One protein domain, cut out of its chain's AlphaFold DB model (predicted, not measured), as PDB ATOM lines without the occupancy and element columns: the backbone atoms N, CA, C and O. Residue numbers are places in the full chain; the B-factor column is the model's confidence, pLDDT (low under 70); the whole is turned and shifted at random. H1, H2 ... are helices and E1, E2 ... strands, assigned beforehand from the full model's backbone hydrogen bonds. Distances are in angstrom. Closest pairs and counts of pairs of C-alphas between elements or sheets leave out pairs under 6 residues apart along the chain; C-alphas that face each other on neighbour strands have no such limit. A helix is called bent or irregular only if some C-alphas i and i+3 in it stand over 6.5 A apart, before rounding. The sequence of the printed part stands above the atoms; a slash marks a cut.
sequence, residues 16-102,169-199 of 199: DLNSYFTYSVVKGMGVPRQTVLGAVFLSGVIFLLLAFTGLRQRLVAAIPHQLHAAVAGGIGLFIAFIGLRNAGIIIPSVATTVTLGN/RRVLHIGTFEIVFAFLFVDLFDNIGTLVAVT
ATOM      1  N   ASP A  16     206.153  81.053 169.581       75.81
ATOM      2  CA  ASP A  16     207.281  81.200 170.497       75.81
ATOM      3  C   ASP A  16     207.749  82.665 170.579       75.81
ATOM      4  O   ASP A  16     207.830  83.239 171.671       75.81
ATOM      5  N   LEU A  17     207.909  83.320 169.428       81.88
ATOM      6  CA  LEU A  17     208.274  84.731 169.312       81.88
ATOM      7  C   LEU A  17     207.231  85.651 169.947       81.88
ATOM      8  O   LEU A  17     207.586  86.637 170.595       81.88
ATOM      9  N   ASN A  18     205.944  85.306 169.842       82.94
ATOM     10  CA  ASN A  18     204.859  86.050 170.490       82.94
ATOM     11  C   ASN A  18     204.955  86.011 172.025       82.94
ATOM     12  O   ASN A  18     204.638  86.995 172.709       82.94
ATOM     13  N   SER A  19     205.404  84.878 172.571       78.31
ATOM     14  CA  SER A  19     205.594  84.698 174.011       78.31
ATOM     15  C   SER A  19     206.786  85.515 174.509       78.31
ATOM     16  O   SER A  19     206.646  86.259 175.483       78.31
ATOM     17  N   TYR A  20     207.918  85.461 173.800       82.31
ATOM     18  CA  TYR A  20     209.087  86.299 174.083       82.31
ATOM     19  C   TYR A  20     208.756  87.798 173.977       82.31
ATOM     20  O   TYR A  20     209.015  88.564 174.908       82.31
ATOM     21  N   PHE A  21     208.076  88.208 172.901       85.88
ATOM     22  CA  PHE A  21     207.604  89.578 172.690       85.88
ATOM     23  C   PHE A  21     206.797  90.087 173.890       85.88
ATOM     24  O   PHE A  21     207.083  91.145 174.451       85.88
ATOM     25  N   THR A  22     205.785  89.326 174.306       82.81
ATOM     26  CA  THR A  22     204.813  89.793 175.299       82.81
ATOM     27  C   THR A  22     205.366  89.743 176.715       82.81
ATOM     28  O   THR A  22     205.204  90.702 177.471       82.81
ATOM     29  N   TYR A  23     205.967  88.620 177.106       81.50
ATOM     30  CA  TYR A  23     206.331  88.374 178.499       81.50
ATOM     31  C   TYR A  23     207.742  88.845 178.828       81.50
ATOM     32  O   TYR A  23     207.923  89.472 179.869       81.50
ATOM     33  N   SER A  24     208.712  88.620 177.945       81.81
ATOM     34  CA  SER A  24     210.100  89.003 178.206       81.81
ATOM     35  C   SER A  24     210.332  90.478 177.897       81.81
ATOM     36  O   SER A  24     210.798  91.222 178.756       81.81
ATOM     37  N   VAL A  25     209.949  90.933 176.704       82.94
ATOM     38  CA  VAL A  25     210.336  92.272 176.236       82.94
ATOM     39  C   VAL A  25     209.348  93.352 176.681       82.94
ATOM     40  O   VAL A  25     209.736  94.331 177.315       82.94
ATOM     41  N   VAL A  26     208.055  93.185 176.389       84.19
ATOM     42  CA  VAL A  26     207.053  94.214 176.713       84.19
ATOM     43  C   VAL A  26     206.776  94.270 178.215       84.19
ATOM     44  O   VAL A  26     206.781  95.351 178.797       84.19
ATOM     45  N   LYS A  27     206.517  93.123 178.853       83.12
ATOM     46  CA  LYS A  27     206.208  93.068 180.292       83.12
ATOM     47  C   LYS A  27     207.453  93.032 181.173       83.12
ATOM     48  O   LYS A  27     207.470  93.723 182.182       83.12
ATOM     49  N   GLY A  28     208.465  92.242 180.811       82.75
ATOM     50  CA  GLY A  28     209.674  92.072 181.621       82.75
ATOM     51  C   GLY A  28     210.601  93.286 181.583       82.75
ATOM     52  O   GLY A  28     210.984  93.795 182.630       82.75
ATOM     53  N   MET A  29     210.922  93.788 180.388       81.56
ATOM     54  CA  MET A  29     211.829  94.934 180.211       81.56
ATOM     55  C   MET A  29     211.106  96.292 180.157       81.56
ATOM     56  O   MET A  29     211.758  97.330 180.075       81.56
ATOM     57  N   GLY A  30     209.768  96.309 180.169       81.12
ATOM     58  CA  GLY A  30     208.969  97.541 180.119       81.12
ATOM     59  C   GLY A  30     209.086  98.314 178.800       81.12
ATOM     60  O   GLY A  30     208.777  99.507 178.745       81.12
ATOM     61  N   VAL A  31     209.553  97.668 177.727       81.88
ATOM     62  CA  VAL A  31     209.783  98.332 176.441       81.88
ATOM     63  C   VAL A  31     208.439  98.601 175.746       81.88
ATOM     64  O   VAL A  31     207.602  97.697 175.647       81.88
ATOM     65  N   PRO A  32     208.208  99.817 175.212       82.81
ATOM     66  CA  PRO A  32     206.992 100.123 174.469       82.81
ATOM     67  C   PRO A  32     206.807  99.176 173.284       82.81
ATOM     68  O   PRO A  32     207.736  98.945 172.507       82.81
ATOM     69  N   ARG A  33     205.580  98.682 173.091       79.62
ATOM     70  CA  ARG A  33     205.232  97.730 172.018       79.62
ATOM     71  C   ARG A  33     205.680  98.211 170.636       79.62
ATOM     72  O   ARG A  33     206.150  97.414 169.838       79.62
ATOM     73  N   GLN A  34     205.598  99.514 170.375       79.88
ATOM     74  CA  GLN A  34     206.010 100.153 169.120       79.88
ATOM     75  C   GLN A  34     207.510  99.999 168.834       79.88
ATOM     76  O   GLN A  34     207.921  99.877 167.680       79.88
ATOM     77  N   THR A  35     208.335 100.013 169.883       79.56
ATOM     78  CA  THR A  35     209.780  99.792 169.779       79.56
ATOM     79  C   THR A  35     210.072  98.316 169.532       79.56
ATOM     80  O   THR A  35     210.867  98.001 168.656       79.56
ATOM     81  N   VAL A  36     209.371  97.403 170.212       80.81
ATOM     82  CA  VAL A  36     209.543  95.958 169.987       80.81
ATOM     83  C   VAL A  36     209.095  95.552 168.580       80.81
ATOM     84  O   VAL A  36     209.797  94.806 167.910       80.81
ATOM     85  N   LEU A  37     207.988  96.105 168.074       83.25
ATOM     86  CA  LEU A  37     207.555  95.896 166.686       83.25
ATOM     87  C   LEU A  37     208.601  96.401 165.680       83.25
ATOM     88  O   LEU A  37     208.850  95.748 164.670       83.25
ATOM     89  N   GLY A  38     209.253  97.531 165.973       83.12
ATOM     90  CA  GLY A  38     210.381  98.020 165.179       83.12
ATOM     91  C   GLY A  38     211.585  97.069 165.200       83.12
ATOM     92  O   GLY A  38     212.231  96.890 164.170       83.12
ATOM     93  N   ALA A  39     211.862  96.432 166.341       84.25
ATOM     94  CA  ALA A  39     212.919  95.432 166.475       84.25
ATOM     95  C   ALA A  39     212.609  94.154 165.675       84.25
ATOM     96  O   ALA A  39     213.477  93.667 164.956       84.25
ATOM     97  N   VAL A  40     211.365  93.661 165.728       85.69
ATOM     98  CA  VAL A  40     210.902  92.513 164.923       85.69
ATOM     99  C   VAL A  40     211.001  92.823 163.428       85.69
ATOM    100  O   VAL A  40     211.502  92.007 162.658       85.69
ATOM    101  N   PHE A  41     210.599  94.027 163.008       86.06
ATOM    102  CA  PHE A  41     210.748  94.464 161.619       86.06
ATOM    103  C   PHE A  41     212.219  94.483 161.179       86.06
ATOM    104  O   PHE A  41     212.547  93.964 160.113       86.06
ATOM    105  N   LEU A  42     213.113  95.041 162.004       86.81
ATOM    106  CA  LEU A  42     214.542  95.082 161.698       86.81
ATOM    107  C   LEU A  42     215.158  93.675 161.642       86.81
ATOM    108  O   LEU A  42     215.916  93.402 160.715       86.81
ATOM    109  N   SER A  43     214.787  92.781 162.567       87.50
ATOM    110  CA  SER A  43     215.161  91.357 162.523       87.50
ATOM    111  C   SER A  43     214.764  90.733 161.187       87.50
ATOM    112  O   SER A  43     215.611  90.178 160.493       87.50
ATOM    113  N   GLY A  44     213.510  90.924 160.763       86.81
ATOM    114  CA  GLY A  44     213.005  90.406 159.492       86.81
ATOM    115  C   GLY A  44     213.756  90.948 158.272       86.81
ATOM    116  O   GLY A  44     214.053  90.192 157.350       86.81
ATOM    117  N   VAL A  45     214.125  92.234 158.268       88.25
ATOM    118  CA  VAL A  45     214.939  92.831 157.193       88.25
ATOM    119  C   VAL A  45     216.344  92.229 157.165       88.25
ATOM    120  O   VAL A  45     216.826  91.852 156.097       88.25
ATOM    121  N   ILE A  46     217.006  92.102 158.318       87.25
ATOM    122  CA  ILE A  46     218.339  91.488 158.396       87.25
ATOM    123  C   ILE A  46     218.259  90.024 157.957       87.25
ATOM    124  O   ILE A  46     219.083  89.575 157.164       87.25
ATOM    125  N   PHE A  47     217.242  89.290 158.399       84.56
ATOM    126  CA  PHE A  47     217.016  87.906 158.008       84.56
ATOM    127  C   PHE A  47     216.804  87.756 156.499       84.56
ATOM    128  O   PHE A  47     217.387  86.869 155.878       84.56
ATOM    129  N   LEU A  48     216.033  88.657 155.885       85.88
ATOM    130  CA  LEU A  48     215.851  88.707 154.438       85.88
ATOM    131  C   LEU A  48     217.197  88.902 153.720       85.88
ATOM    132  O   LEU A  48     217.506  88.172 152.780       85.88
ATOM    133  N   LEU A  49     218.032  89.836 154.189       86.88
ATOM    134  CA  LEU A  49     219.372  90.065 153.636       86.88
ATOM    135  C   LEU A  49     220.288  88.841 153.809       86.88
ATOM    136  O   LEU A  49     221.002  88.462 152.879       86.88
ATOM    137  N   LEU A  50     220.246  88.177 154.966       83.06
ATOM    138  CA  LEU A  50     220.983  86.932 155.219       83.06
ATOM    139  C   LEU A  50     220.512  85.779 154.322       83.06
ATOM    140  O   LEU A  50     221.323  84.958 153.885       83.06
ATOM    141  N   ALA A  51     219.213  85.721 154.023       78.38
ATOM    142  CA  ALA A  51     218.642  84.743 153.108       78.38
ATOM    143  C   ALA A  51     219.112  84.984 151.665       78.38
ATOM    144  O   ALA A  51     219.510  84.030 150.997       78.38
ATOM    145  N   PHE A  52     219.141  86.241 151.206       83.31
ATOM    146  CA  PHE A  52     219.630  86.597 149.867       83.31
ATOM    147  C   PHE A  52     221.137  86.386 149.692       83.31
ATOM    148  O   PHE A  52     221.579  85.982 148.620       83.31
ATOM    149  N   THR A  53     221.936  86.625 150.731       81.56
ATOM    150  CA  THR A  53     223.404  86.487 150.673       81.56
ATOM    151  C   THR A  53     223.895  85.036 150.750       81.56
ATOM    152  O   THR A  53     225.096  84.792 150.652       81.56
ATOM    153  N   GLY A  54     223.006  84.052 150.939       71.81
ATOM    154  CA  GLY A  54     223.370  82.632 151.036       71.81
ATOM    155  C   GLY A  54     224.076  82.244 152.344       71.81
ATOM    156  O   GLY A  54     224.362  81.066 152.567       71.81
ATOM    157  N   LEU A  55     224.302  83.203 153.253       71.00
ATOM    158  CA  LEU A  55     224.950  82.973 154.547       71.00
ATOM    159  C   LEU A  55     224.148  82.002 155.423       71.00
ATOM    160  O   LEU A  55     224.729  81.259 156.213       71.00
ATOM    161  N   ARG A  56     222.824  81.941 155.213       69.75
ATOM    162  CA  ARG A  56     221.915  80.981 155.851       69.75
ATOM    163  C   ARG A  56     222.450  79.550 155.788       69.75
ATOM    164  O   ARG A  56     222.505  78.895 156.817       69.75
ATOM    165  N   GLN A  57     222.864  79.066 154.614       66.81
ATOM    166  CA  GLN A  57     223.307  77.672 154.449       66.81
ATOM    167  C   GLN A  57     224.594  77.372 155.230       66.81
ATOM    168  O   GLN A  57     224.737  76.284 155.781       66.81
ATOM    169  N   ARG A  58     225.504  78.349 155.325       69.69
ATOM    170  CA  ARG A  58     226.743  78.222 156.106       69.69
ATOM    171  C   ARG A  58     226.476  78.222 157.610       69.69
ATOM    172  O   ARG A  58     227.106  77.457 158.327       69.69
ATOM    173  N   LEU A  59     225.521  79.036 158.066       69.38
ATOM    174  CA  LEU A  59     225.035  79.026 159.448       69.38
ATOM    175  C   LEU A  59     224.397  77.680 159.809       69.38
ATOM    176  O   LEU A  59     224.719  77.132 160.856       69.38
ATOM    177  N   VAL A  60     223.562  77.117 158.925       67.00
ATOM    178  CA  VAL A  60     222.957  75.788 159.136       67.00
ATOM    179  C   VAL A  60     224.030  74.709 159.254       67.00
ATOM    180  O   VAL A  60     224.001  73.921 160.188       67.00
ATOM    181  N   ALA A  61     225.003  74.691 158.338       73.31
ATOM    182  CA  ALA A  61     226.062  73.682 158.336       73.31
ATOM    183  C   ALA A  61     226.973  73.743 159.576       73.31
ATOM    184  O   ALA A  61     227.618  72.753 159.910       73.31
ATOM    185  N   ALA A  62     227.037  74.894 160.251       77.81
ATOM    186  CA  ALA A  62     227.823  75.069 161.467       77.81
ATOM    187  C   ALA A  62     227.114  74.548 162.730       77.81
ATOM    188  O   ALA A  62     227.772  74.344 163.751       77.81
ATOM    189  N   ILE A  63     225.793  74.344 162.691       76.25
ATOM    190  CA  ILE A  63     225.024  73.919 163.861       76.25
ATOM    191  C   ILE A  63     224.986  72.380 163.912       76.25
ATOM    192  O   ILE A  63     224.523  71.733 162.973       76.25
ATOM    193  N   PRO A  64     225.447  71.753 165.009       80.75
ATOM    194  CA  PRO A  64     225.387  70.305 165.169       80.75
ATOM    195  C   PRO A  64     223.938  69.799 165.244       80.75
ATOM    196  O   PRO A  64     223.072  70.415 165.870       80.75
ATOM    197  N   HIS A  65     223.685  68.619 164.669       76.06
ATOM    198  CA  HIS A  65     222.355  67.996 164.613       76.06
ATOM    199  C   HIS A  65     221.691  67.842 165.994       76.06
ATOM    200  O   HIS A  65     220.476  67.973 166.135       76.06
ATOM    201  N   GLN A  66     222.492  67.635 167.038       83.38
ATOM    202  CA  GLN A  66     222.029  67.519 168.419       83.38
ATOM    203  C   GLN A  66     221.371  68.815 168.919       83.38
ATOM    204  O   GLN A  66     220.366  68.749 169.624       83.38
ATOM    205  N   LEU A  67     221.888  69.988 168.527       79.81
ATOM    206  CA  LEU A  67     221.272  71.270 168.881       79.81
ATOM    207  C   LEU A  67     219.952  71.474 168.138       79.81
ATOM    208  O   LEU A  67     218.997  71.962 168.736       79.81
ATOM    209  N   HIS A  68     219.849  71.034 166.881       73.06
ATOM    210  CA  HIS A  68     218.582  71.082 166.145       73.06
ATOM    211  C   HIS A  68     217.488  70.250 166.819       73.06
ATOM    212  O   HIS A  68     216.387  70.752 167.042       73.06
ATOM    213  N   ALA A  69     217.802  69.008 167.195       79.31
ATOM    214  CA  ALA A  69     216.858  68.135 167.886       79.31
ATOM    215  C   ALA A  69     216.435  68.709 169.251       79.31
ATOM    216  O   ALA A  69     215.252  68.667 169.598       79.31
ATOM    217  N   ALA A  70     217.376  69.292 170.001       83.25
ATOM    218  CA  ALA A  70     217.092  69.931 171.283       83.25
ATOM    219  C   ALA A  70     216.165  71.147 171.138       83.25
ATOM    220  O   ALA A  70     215.222  71.292 171.916       83.25
ATOM    221  N   VAL A  71     216.390  71.994 170.128       77.12
ATOM    222  CA  VAL A  71     215.543  73.167 169.868       77.12
ATOM    223  C   VAL A  71     214.136  72.744 169.447       77.12
ATOM    224  O   VAL A  71     213.164  73.215 170.034       77.12
ATOM    225  N   ALA A  72     214.011  71.797 168.512       76.31
ATOM    226  CA  ALA A  72     212.710  71.285 168.078       76.31
ATOM    227  C   ALA A  72     211.917  70.653 169.241       76.31
ATOM    228  O   ALA A  72     210.734  70.947 169.425       76.31
ATOM    229  N   GLY A  73     212.574  69.832 170.071       83.44
ATOM    230  CA  GLY A  73     211.962  69.235 171.260       83.44
ATOM    231  C   GLY A  73     211.557  70.274 172.311       83.44
ATOM    232  O   GLY A  73     210.460  70.194 172.867       83.44
ATOM    233  N   GLY A  74     212.406  71.277 172.551       82.81
ATOM    234  CA  GLY A  74     212.144  72.361 173.497       82.81
ATOM    235  C   GLY A  74     210.950  73.229 173.095       82.81
ATOM    236  O   GLY A  74     210.057  73.452 173.914       82.81
ATOM    237  N   ILE A  75     210.889  73.666 171.833       76.94
ATOM    238  CA  ILE A  75     209.775  74.467 171.299       76.94
ATOM    239  C   ILE A  75     208.472  73.660 171.337       76.94
ATOM    240  O   ILE A  75     207.450  74.161 171.807       76.94
ATOM    241  N   GLY A  76     208.509  72.390 170.919       81.75
ATOM    242  CA  GLY A  76     207.345  71.505 170.964       81.75
ATOM    243  C   GLY A  76     206.786  71.336 172.379       81.75
ATOM    244  O   GLY A  76     205.583  71.495 172.593       81.75
ATOM    245  N   LEU A  77     207.655  71.087 173.365       87.25
ATOM    246  CA  LEU A  77     207.253  70.963 174.768       87.25
ATOM    247  C   LEU A  77     206.703  72.283 175.327       87.25
ATOM    248  O   LEU A  77     205.726  72.275 176.076       87.25
ATOM    249  N   PHE A  78     207.289  73.416 174.940       82.56
ATOM    250  CA  PHE A  78     206.832  74.738 175.358       82.56
ATOM    251  C   PHE A  78     205.431  75.067 174.821       82.56
ATOM    252  O   PHE A  78     204.556  75.479 175.586       82.56
ATOM    253  N   ILE A  79     205.175  74.819 173.533       81.94
ATOM    254  CA  ILE A  79     203.850  75.016 172.925       81.94
ATOM    255  C   ILE A  79     202.829  74.058 173.551       81.94
ATOM    256  O   ILE A  79     201.716  74.479 173.883       81.94
ATOM    257  N   ALA A  80     203.207  72.797 173.785       88.19
ATOM    258  CA  ALA A  80     202.357  71.832 174.477       88.19
ATOM    259  C   ALA A  80     201.993  72.311 175.891       88.19
ATOM    260  O   ALA A  80     200.826  72.272 176.275       88.19
ATOM    261  N   PHE A  81     202.961  72.839 176.646       88.06
ATOM    262  CA  PHE A  81     202.733  73.400 177.975       88.06
ATOM    263  C   PHE A  81     201.744  74.576 177.954       88.06
ATOM    264  O   PHE A  81     200.819  74.616 178.768       88.06
ATOM    265  N   ILE A  82     201.882  75.506 177.000       84.12
ATOM    266  CA  ILE A  82     200.924  76.610 176.817       84.12
ATOM    267  C   ILE A  82     199.525  76.067 176.501       84.12
ATOM    268  O   ILE A  82     198.546  76.535 177.081       84.12
ATOM    269  N   GLY A  83     199.423  75.057 175.632       87.62
ATOM    270  CA  GLY A  83     198.158  74.395 175.307       87.62
ATOM    271  C   GLY A  83     197.480  73.783 176.536       87.62
ATOM    272  O   GLY A  83     196.312  74.065 176.798       87.62
ATOM    273  N   LEU A  84     198.225  73.018 177.339       90.19
ATOM    274  CA  LEU A  84     197.731  72.408 178.581       90.19
ATOM    275  C   LEU A  84     197.298  73.454 179.617       90.19
ATOM    276  O   LEU A  84     196.313  73.250 180.332       90.19
ATOM    277  N   ARG A  85     198.010  74.582 179.690       87.44
ATOM    278  CA  ARG A  85     197.661  75.701 180.567       87.44
ATOM    279  C   ARG A  85     196.387  76.410 180.108       87.44
ATOM    280  O   ARG A  85     195.508  76.656 180.927       87.44
ATOM    281  N   ASN A  86     196.259  76.698 178.814       86.00
ATOM    282  CA  ASN A  86     195.065  77.332 178.245       86.00
ATOM    283  C   ASN A  86     193.827  76.427 178.342       86.00
ATOM    284  O   ASN A  86     192.720  76.923 178.514       86.00
ATOM    285  N   ALA A  87     194.020  75.108 178.282       86.75
ATOM    286  CA  ALA A  87     192.974  74.111 178.485       86.75
ATOM    287  C   ALA A  87     192.539  73.946 179.955       86.75
ATOM    288  O   ALA A  87     191.605  73.194 180.226       86.75
ATOM    289  N   GLY A  88     193.227  74.579 180.913       85.31
ATOM    290  CA  GLY A  88     192.946  74.420 182.343       85.31
ATOM    291  C   GLY A  88     193.374  73.067 182.927       85.31
ATOM    292  O   GLY A  88     193.020  72.760 184.065       85.31
ATOM    293  N   ILE A  89     194.143  72.262 182.182       89.75
ATOM    294  CA  ILE A  89     194.725  70.996 182.667       89.75
ATOM    295  C   ILE A  89     195.868  71.298 183.636       89.75
ATOM    296  O   ILE A  89     196.021  70.629 184.657       89.75
ATOM    297  N   ILE A  90     196.651  72.329 183.325       91.19
ATOM    298  CA  ILE A  90     197.741  72.827 184.157       91.19
ATOM    299  C   ILE A  90     197.363  74.193 184.725       91.19
ATOM    300  O   ILE A  90     197.057  75.120 183.976       91.19
ATOM    301  N   ILE A  91     197.462  74.344 186.045       88.44
ATOM    302  CA  ILE A  91     197.266  75.620 186.741       88.44
ATOM    303  C   ILE A  91     198.495  75.976 187.594       88.44
ATOM    304  O   ILE A  91     199.216  75.082 188.049       88.44
ATOM    305  N   PRO A  92     198.776  77.276 187.801       85.88
ATOM    306  CA  PRO A  92     199.895  77.698 188.633       85.88
ATOM    307  C   PRO A  92     199.655  77.332 190.103       85.88
ATOM    308  O   PRO A  92     198.561  77.521 190.630       85.88
ATOM    309  N   SER A  93     200.699  76.838 190.769       84.75
ATOM    310  CA  SER A  93     200.708  76.532 192.204       84.75
ATOM    311  C   SER A  93     201.884  77.221 192.876       84.75
ATOM    312  O   SER A  93     202.989  77.224 192.337       84.75
ATOM    313  N   VAL A  94     201.666  77.762 194.074       78.81
ATOM    314  CA  VAL A  94     202.733  78.385 194.875       78.81
ATOM    315  C   VAL A  94     203.744  77.337 195.364       78.81
ATOM    316  O   VAL A  94     204.919  77.647 195.511       78.81
ATOM    317  N   ALA A  95     203.309  76.088 195.566       78.25
ATOM    318  CA  ALA A  95     204.149  75.025 196.121       78.25
ATOM    319  C   ALA A  95     205.035  74.321 195.080       78.25
ATOM    320  O   ALA A  95     206.130  73.876 195.404       78.25
ATOM    321  N   THR A  96     204.564  74.191 193.838       82.25
ATOM    322  CA  THR A  96     205.207  73.346 192.810       82.25
ATOM    323  C   THR A  96     205.376  74.045 191.465       82.25
ATOM    324  O   THR A  96     205.739  73.396 190.487       82.25
ATOM    325  N   THR A  97     205.062  75.345 191.375       78.38
ATOM    326  CA  THR A  97     204.950  76.136 190.129       78.38
ATOM    327  C   THR A  97     203.814  75.669 189.203       78.38
ATOM    328  O   THR A  97     203.129  76.497 188.604       78.38
ATOM    329  N   VAL A  98     203.543  74.365 189.149       88.50
ATOM    330  CA  VAL A  98     202.585  73.680 188.281       88.50
ATOM    331  C   VAL A  98     201.798  72.674 189.125       88.50
ATOM    332  O   VAL A  98     202.390  71.873 189.847       88.50
ATOM    333  N   THR A  99     200.469  72.694 189.056       88.62
ATOM    334  CA  THR A  99     199.611  71.646 189.629       88.62
ATOM    335  C   THR A  99     198.507  71.255 188.650       88.62
ATOM    336  O   THR A  99     198.231  71.970 187.681       88.62
ATOM    337  N   LEU A 100     197.899  70.093 188.889       88.06
ATOM    338  CA  LEU A 100     196.792  69.593 188.087       88.06
ATOM    339  C   LEU A 100     195.543  70.446 188.344       88.06
ATOM    340  O   LEU A 100     195.143  70.657 189.490       88.06
ATOM    341  N   GLY A 101     194.936  70.935 187.267       86.06
ATOM    342  CA  GLY A 101     193.673  71.655 187.316       86.06
ATOM    343  C   GLY A 101     192.486  70.736 187.583       86.06
ATOM    344  O   GLY A 101     192.591  69.509 187.628       86.06
ATOM    345  N   ASN A 102     191.307  71.333 187.751       87.56
ATOM    346  CA  ASN A 102     190.091  70.555 187.937       87.56
ATOM    347  C   ASN A 102     189.645  69.938 186.601       87.56
ATOM    348  O   ASN A 102     189.062  70.612 185.751       87.56
ATOM    349  N   ARG A 169     213.516 104.447 165.138       64.62
ATOM    350  CA  ARG A 169     214.523 105.374 165.678       64.62
ATOM    351  C   ARG A 169     214.960 105.009 167.098       64.62
ATOM    352  O   ARG A 169     216.129 105.171 167.426       64.62
ATOM    353  N   ARG A 170     214.049 104.486 167.930       61.94
ATOM    354  CA  ARG A 170     214.382 103.994 169.283       61.94
ATOM    355  C   ARG A 170     215.011 102.598 169.296       61.94
ATOM    356  O   ARG A 170     215.618 102.238 170.296       61.94
ATOM    357  N   VAL A 171     214.897 101.842 168.204       63.16
ATOM    358  CA  VAL A 171     215.462 100.485 168.078       63.16
ATOM    359  C   VAL A 171     216.987 100.499 167.935       63.16
ATOM    360  O   VAL A 171     217.637  99.510 168.241       63.16
ATOM    361  N   LEU A 172     217.583 101.625 167.532       62.91
ATOM    362  CA  LEU A 172     219.040 101.762 167.413       62.91
ATOM    363  C   LEU A 172     219.779 101.974 168.748       62.91
ATOM    364  O   LEU A 172     221.004 102.075 168.751       62.91
ATOM    365  N   HIS A 173     219.081 102.046 169.885       69.69
ATOM    366  CA  HIS A 173     219.747 102.094 171.188       69.69
ATOM    367  C   HIS A 173     220.273 100.707 171.594       69.69
ATOM    368  O   HIS A 173     219.640  99.689 171.320       69.69
ATOM    369  N   ILE A 174     221.410 100.677 172.298       58.56
ATOM    370  CA  ILE A 174     222.195  99.465 172.617       58.56
ATOM    371  C   ILE A 174     221.337  98.337 173.228       58.56
ATOM    372  O   ILE A 174     221.442  97.196 172.791       58.56
ATOM    373  N   GLY A 175     220.406  98.649 174.139       64.00
ATOM    374  CA  GLY A 175     219.526  97.642 174.761       64.00
ATOM    375  C   GLY A 175     218.467  97.023 173.836       64.00
ATOM    376  O   GLY A 175     217.832  96.042 174.201       64.00
ATOM    377  N   THR A 176     218.246  97.575 172.638       71.25
ATOM    378  CA  THR A 176     217.330  96.989 171.642       71.25
ATOM    379  C   THR A 176     218.057  96.120 170.614       71.25
ATOM    380  O   THR A 176     217.427  95.257 170.007       71.25
ATOM    381  N   PHE A 177     219.381  96.250 170.475       80.25
ATOM    382  CA  PHE A 177     220.174  95.354 169.629       80.25
ATOM    383  C   PHE A 177     220.120  93.904 170.128       80.25
ATOM    384  O   PHE A 177     219.940  92.992 169.329       80.25
ATOM    385  N   GLU A 178     220.188  93.694 171.446       82.94
ATOM    386  CA  GLU A 178     220.035  92.368 172.059       82.94
ATOM    387  C   GLU A 178     218.681  91.734 171.719       82.94
ATOM    388  O   GLU A 178     218.619  90.556 171.378       82.94
ATOM    389  N   ILE A 179     217.606  92.530 171.736       85.62
ATOM    390  CA  ILE A 179     216.253  92.082 171.381       85.62
ATOM    391  C   ILE A 179     216.198  91.675 169.902       85.62
ATOM    392  O   ILE A 179     215.702  90.597 169.583       85.62
ATOM    393  N   VAL A 180     216.729  92.511 168.999       87.19
ATOM    394  CA  VAL A 180     216.805  92.209 167.557       87.19
ATOM    395  C   VAL A 180     217.604  90.931 167.315       87.19
ATOM    396  O   VAL A 180     217.180  90.083 166.536       87.19
ATOM    397  N   PHE A 181     218.735  90.775 168.002       85.88
ATOM    398  CA  PHE A 181     219.581  89.595 167.895       85.88
ATOM    399  C   PHE A 181     218.872  88.330 168.393       85.88
ATOM    400  O   PHE A 181     218.925  87.307 167.716       85.88
ATOM    401  N   ALA A 182     218.160  88.400 169.522       86.56
ATOM    402  CA  ALA A 182     217.357  87.287 170.027       86.56
ATOM    403  C   ALA A 182     216.259  86.877 169.035       86.56
ATOM    404  O   ALA A 182     216.145  85.691 168.735       86.56
ATOM    405  N   PHE A 183     215.500  87.834 168.485       88.06
ATOM    406  CA  PHE A 183     214.495  87.550 167.450       88.06
ATOM    407  C   PHE A 183     215.126  86.878 166.228       88.06
ATOM    408  O   PHE A 183     214.672  85.816 165.819       88.06
ATOM    409  N   LEU A 184     216.223  87.437 165.711       86.62
ATOM    410  CA  LEU A 184     216.912  86.909 164.535       86.62
ATOM    411  C   LEU A 184     217.442  85.491 164.756       86.62
ATOM    412  O   LEU A 184     217.400  84.661 163.849       86.62
ATOM    413  N   PHE A 185     217.960  85.216 165.951       81.94
ATOM    414  CA  PHE A 185     218.455  83.895 166.305       81.94
ATOM    415  C   PHE A 185     217.302  82.892 166.338       81.94
ATOM    416  O   PHE A 185     217.386  81.861 165.680       81.94
ATOM    417  N   VAL A 186     216.203  83.212 167.022       80.38
ATOM    418  CA  VAL A 186     215.036  82.323 167.096       80.38
ATOM    419  C   VAL A 186     214.414  82.090 165.710       80.38
ATOM    420  O   VAL A 186     214.221  80.934 165.336       80.38
ATOM    421  N   ASP A 187     214.238  83.143 164.900       82.06
ATOM    422  CA  ASP A 187     213.774  83.062 163.503       82.06
ATOM    423  C   ASP A 187     214.645  82.109 162.661       82.06
ATOM    424  O   ASP A 187     214.152  81.329 161.838       82.06
ATOM    425  N   LEU A 188     215.965  82.159 162.867       79.69
ATOM    426  CA  LEU A 188     216.909  81.284 162.185       79.69
ATOM    427  C   LEU A 188     216.686  79.819 162.572       79.69
ATOM    428  O   LEU A 188     216.609  78.977 161.678       79.69
ATOM    429  N   PHE A 189     216.560  79.498 163.863       77.19
ATOM    430  CA  PHE A 189     216.345  78.112 164.289       77.19
ATOM    431  C   PHE A 189     214.993  77.557 163.862       77.19
ATOM    432  O   PHE A 189     214.939  76.392 163.473       77.19
ATOM    433  N   ASP A 190     213.935  78.363 163.886       77.44
ATOM    434  CA  ASP A 190     212.589  77.907 163.532       77.44
ATOM    435  C   ASP A 190     212.490  77.577 162.030       77.44
ATOM    436  O   ASP A 190     211.965  76.532 161.623       77.44
ATOM    437  N   ASN A 191     213.130  78.398 161.185       76.69
ATOM    438  CA  ASN A 191     213.236  78.114 159.753       76.69
ATOM    439  C   ASN A 191     214.098  76.872 159.475       76.69
ATOM    440  O   ASN A 191     213.759  76.060 158.614       76.69
ATOM    441  N   ILE A 192     215.203  76.686 160.207       73.06
ATOM    442  CA  ILE A 192     216.036  75.487 160.049       73.06
ATOM    443  C   ILE A 192     215.279  74.236 160.493       73.06
ATOM    444  O   ILE A 192     215.280  73.246 159.766       73.06
ATOM    445  N   GLY A 193     214.618  74.280 161.651       69.44
ATOM    446  CA  GLY A 193     213.832  73.165 162.176       69.44
ATOM    447  C   GLY A 193     212.745  72.733 161.196       69.44
ATOM    448  O   GLY A 193     212.605  71.544 160.922       69.44
ATOM    449  N   THR A 194     212.048  73.695 160.589       73.12
ATOM    450  CA  THR A 194     211.021  73.414 159.578       73.12
ATOM    451  C   THR A 194     211.615  72.822 158.302       73.12
ATOM    452  O   THR A 194     211.062  71.867 157.762       73.12
ATOM    453  N   LEU A 195     212.744  73.348 157.815       67.25
ATOM    454  CA  LEU A 195     213.392  72.814 156.617       67.25
ATOM    455  C   LEU A 195     213.864  71.379 156.848       67.25
ATOM    456  O   LEU A 195     213.465  70.514 156.088       67.25
ATOM    457  N   VAL A 196     214.596  71.105 157.930       66.06
ATOM    458  CA  VAL A 196     215.076  69.752 158.270       66.06
ATOM    459  C   VAL A 196     213.927  68.767 158.519       66.06
ATOM    460  O   VAL A 196     214.075  67.580 158.264       66.06
ATOM    461  N   ALA A 197     212.782  69.225 159.029       63.50
ATOM    462  CA  ALA A 197     211.628  68.355 159.248       63.50
ATOM    463  C   ALA A 197     210.873  68.002 157.953       63.50
ATOM    464  O   ALA A 197     210.183  66.983 157.911       63.50
ATOM    465  N   VAL A 198     210.952  68.854 156.926       63.69
ATOM    466  CA  VAL A 198     210.185  68.720 155.673       63.69
ATOM    467  C   VAL A 198     211.058  68.255 154.495       63.69
ATOM    468  O   VAL A 198     210.508  67.740 153.522       63.69
ATOM    469  N   THR A 199     212.387  68.407 154.569       52.97
ATOM    470  CA  THR A 199     213.374  67.899 153.592       52.97
ATOM    471  C   THR A 199     214.105  66.680 154.122       52.97
ATOM    472  O   THR A 199     214.194  65.686 153.372       52.97
TER     473      THR A 199
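Overview. This is residues 16 to 102 and 169 to 199 of the 199 residues of the protein "Xanthine/uracil/vitamin C permease (AzgA family)" of Granulicella arctica (UniProt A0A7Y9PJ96). The domain is a flat, loose frame of helices, with the long helix H5 crossed by H2 near their first halves and H1 running alongside H5. Near the last part of H5, the long helix H4 meets it about perpendicular and runs away to a small hairpin of two strands, E1 and E2, while the short H3 lies at the turn between H2 and H4. The printed part has 118 residues, with five named helices and two named strands in the order H1 H2 H3 H4 E1 E2 H5. Its sheet, in the order E1 - E2, is antiparallel, and the class is mostly helix. The whole is loose, with a radius of gyration of the C-alphas of 17.0 A and spans of 52 by 39 by 19 A.

Arrangement. The sheet pairs E1, residues 90 to 93, with E2, residues 97 to 100, as an antiparallel hairpin with 132 degrees between directions. N 91 and O 99 are within hydrogen-bond range at 3.0 A, as are N 99 and O 91 at 2.9 A. The closest C-alphas of E1 and H4, residues 65 to 86, are those of Ile 90 and Leu 84, 5.6 A apart; H4 and E2 are apart. At its other end H4 touches H5, residues 174 to 198, with residues 68 to 72 alone, and H5 touches H4 with residues 189 to 193 alone. Their closest C-alphas, Ala 72 and Gly 193, are 6.3 A apart, and their lines are about perpendicular at 79 degrees. H5 is the hub, touching three helices. It touches H2, residues 33 to 52, with the closest C-alphas, Ala 39 and Val 180, 5.2 A apart, at a steep tilt of 51 degrees, the same way. H5 only just touches H1, residues 16 to 28, with 3 pairs of C-alphas within 8 A, the closest being Leu 17 and Phe 183 at 7.1 A; they run opposite ways at a shallow tilt of 18 degrees. H1 and H2 form a helical hairpin and touch, the closest C-alphas being Val 26 and Arg 33 at 6.1 A; they run opposite ways at 38 degrees, only just steep. Helix packing is mostly crossed. H3, residues 55 to 62, is close to but not clearly touching H2, with the C-alphas of Arg 56 and Leu 50 6.1 A apart as the closest pair. Each O i to N i+4 pair is within hydrogen-bond range in H2, H3 and H4, against 6 of 9 in H1 and 19 of 21 in H5.

Along the chain. E1 measures 9.3 A and E2 10.7 A from first to last C-alpha. H4 measures 31.9 A, from C-alpha 65 at (222.355, 67.996, 164.613) to C-alpha 86. H5 measures 37.1 A and ends with C-alpha 198 at (210.185, 68.720, 155.673). H2 measures 28.7 A and H3 10.9 A. H1 measures 15.7 A and begins with C-alpha 16 at (207.281, 81.200, 170.497); it is neither bent nor irregular, but only just, as C-alphas 23 and 26 are 6.1 A apart.

Size, cuts and confidence. The two C-alphas farthest apart, those of Thr 53 and Asn 102, are 52.5 A apart. Residues 103 to 168 are not printed, and C-alphas 102 and 169 across this cut are 48.0 A apart; the link from E2 to H5 runs across it. The links that are printed whole are tight. The mean pLDDT of the printed part is 79.8, and 18 residues are under 70: residues 56 to 60, 169 to 175, 193 and 195 to 199.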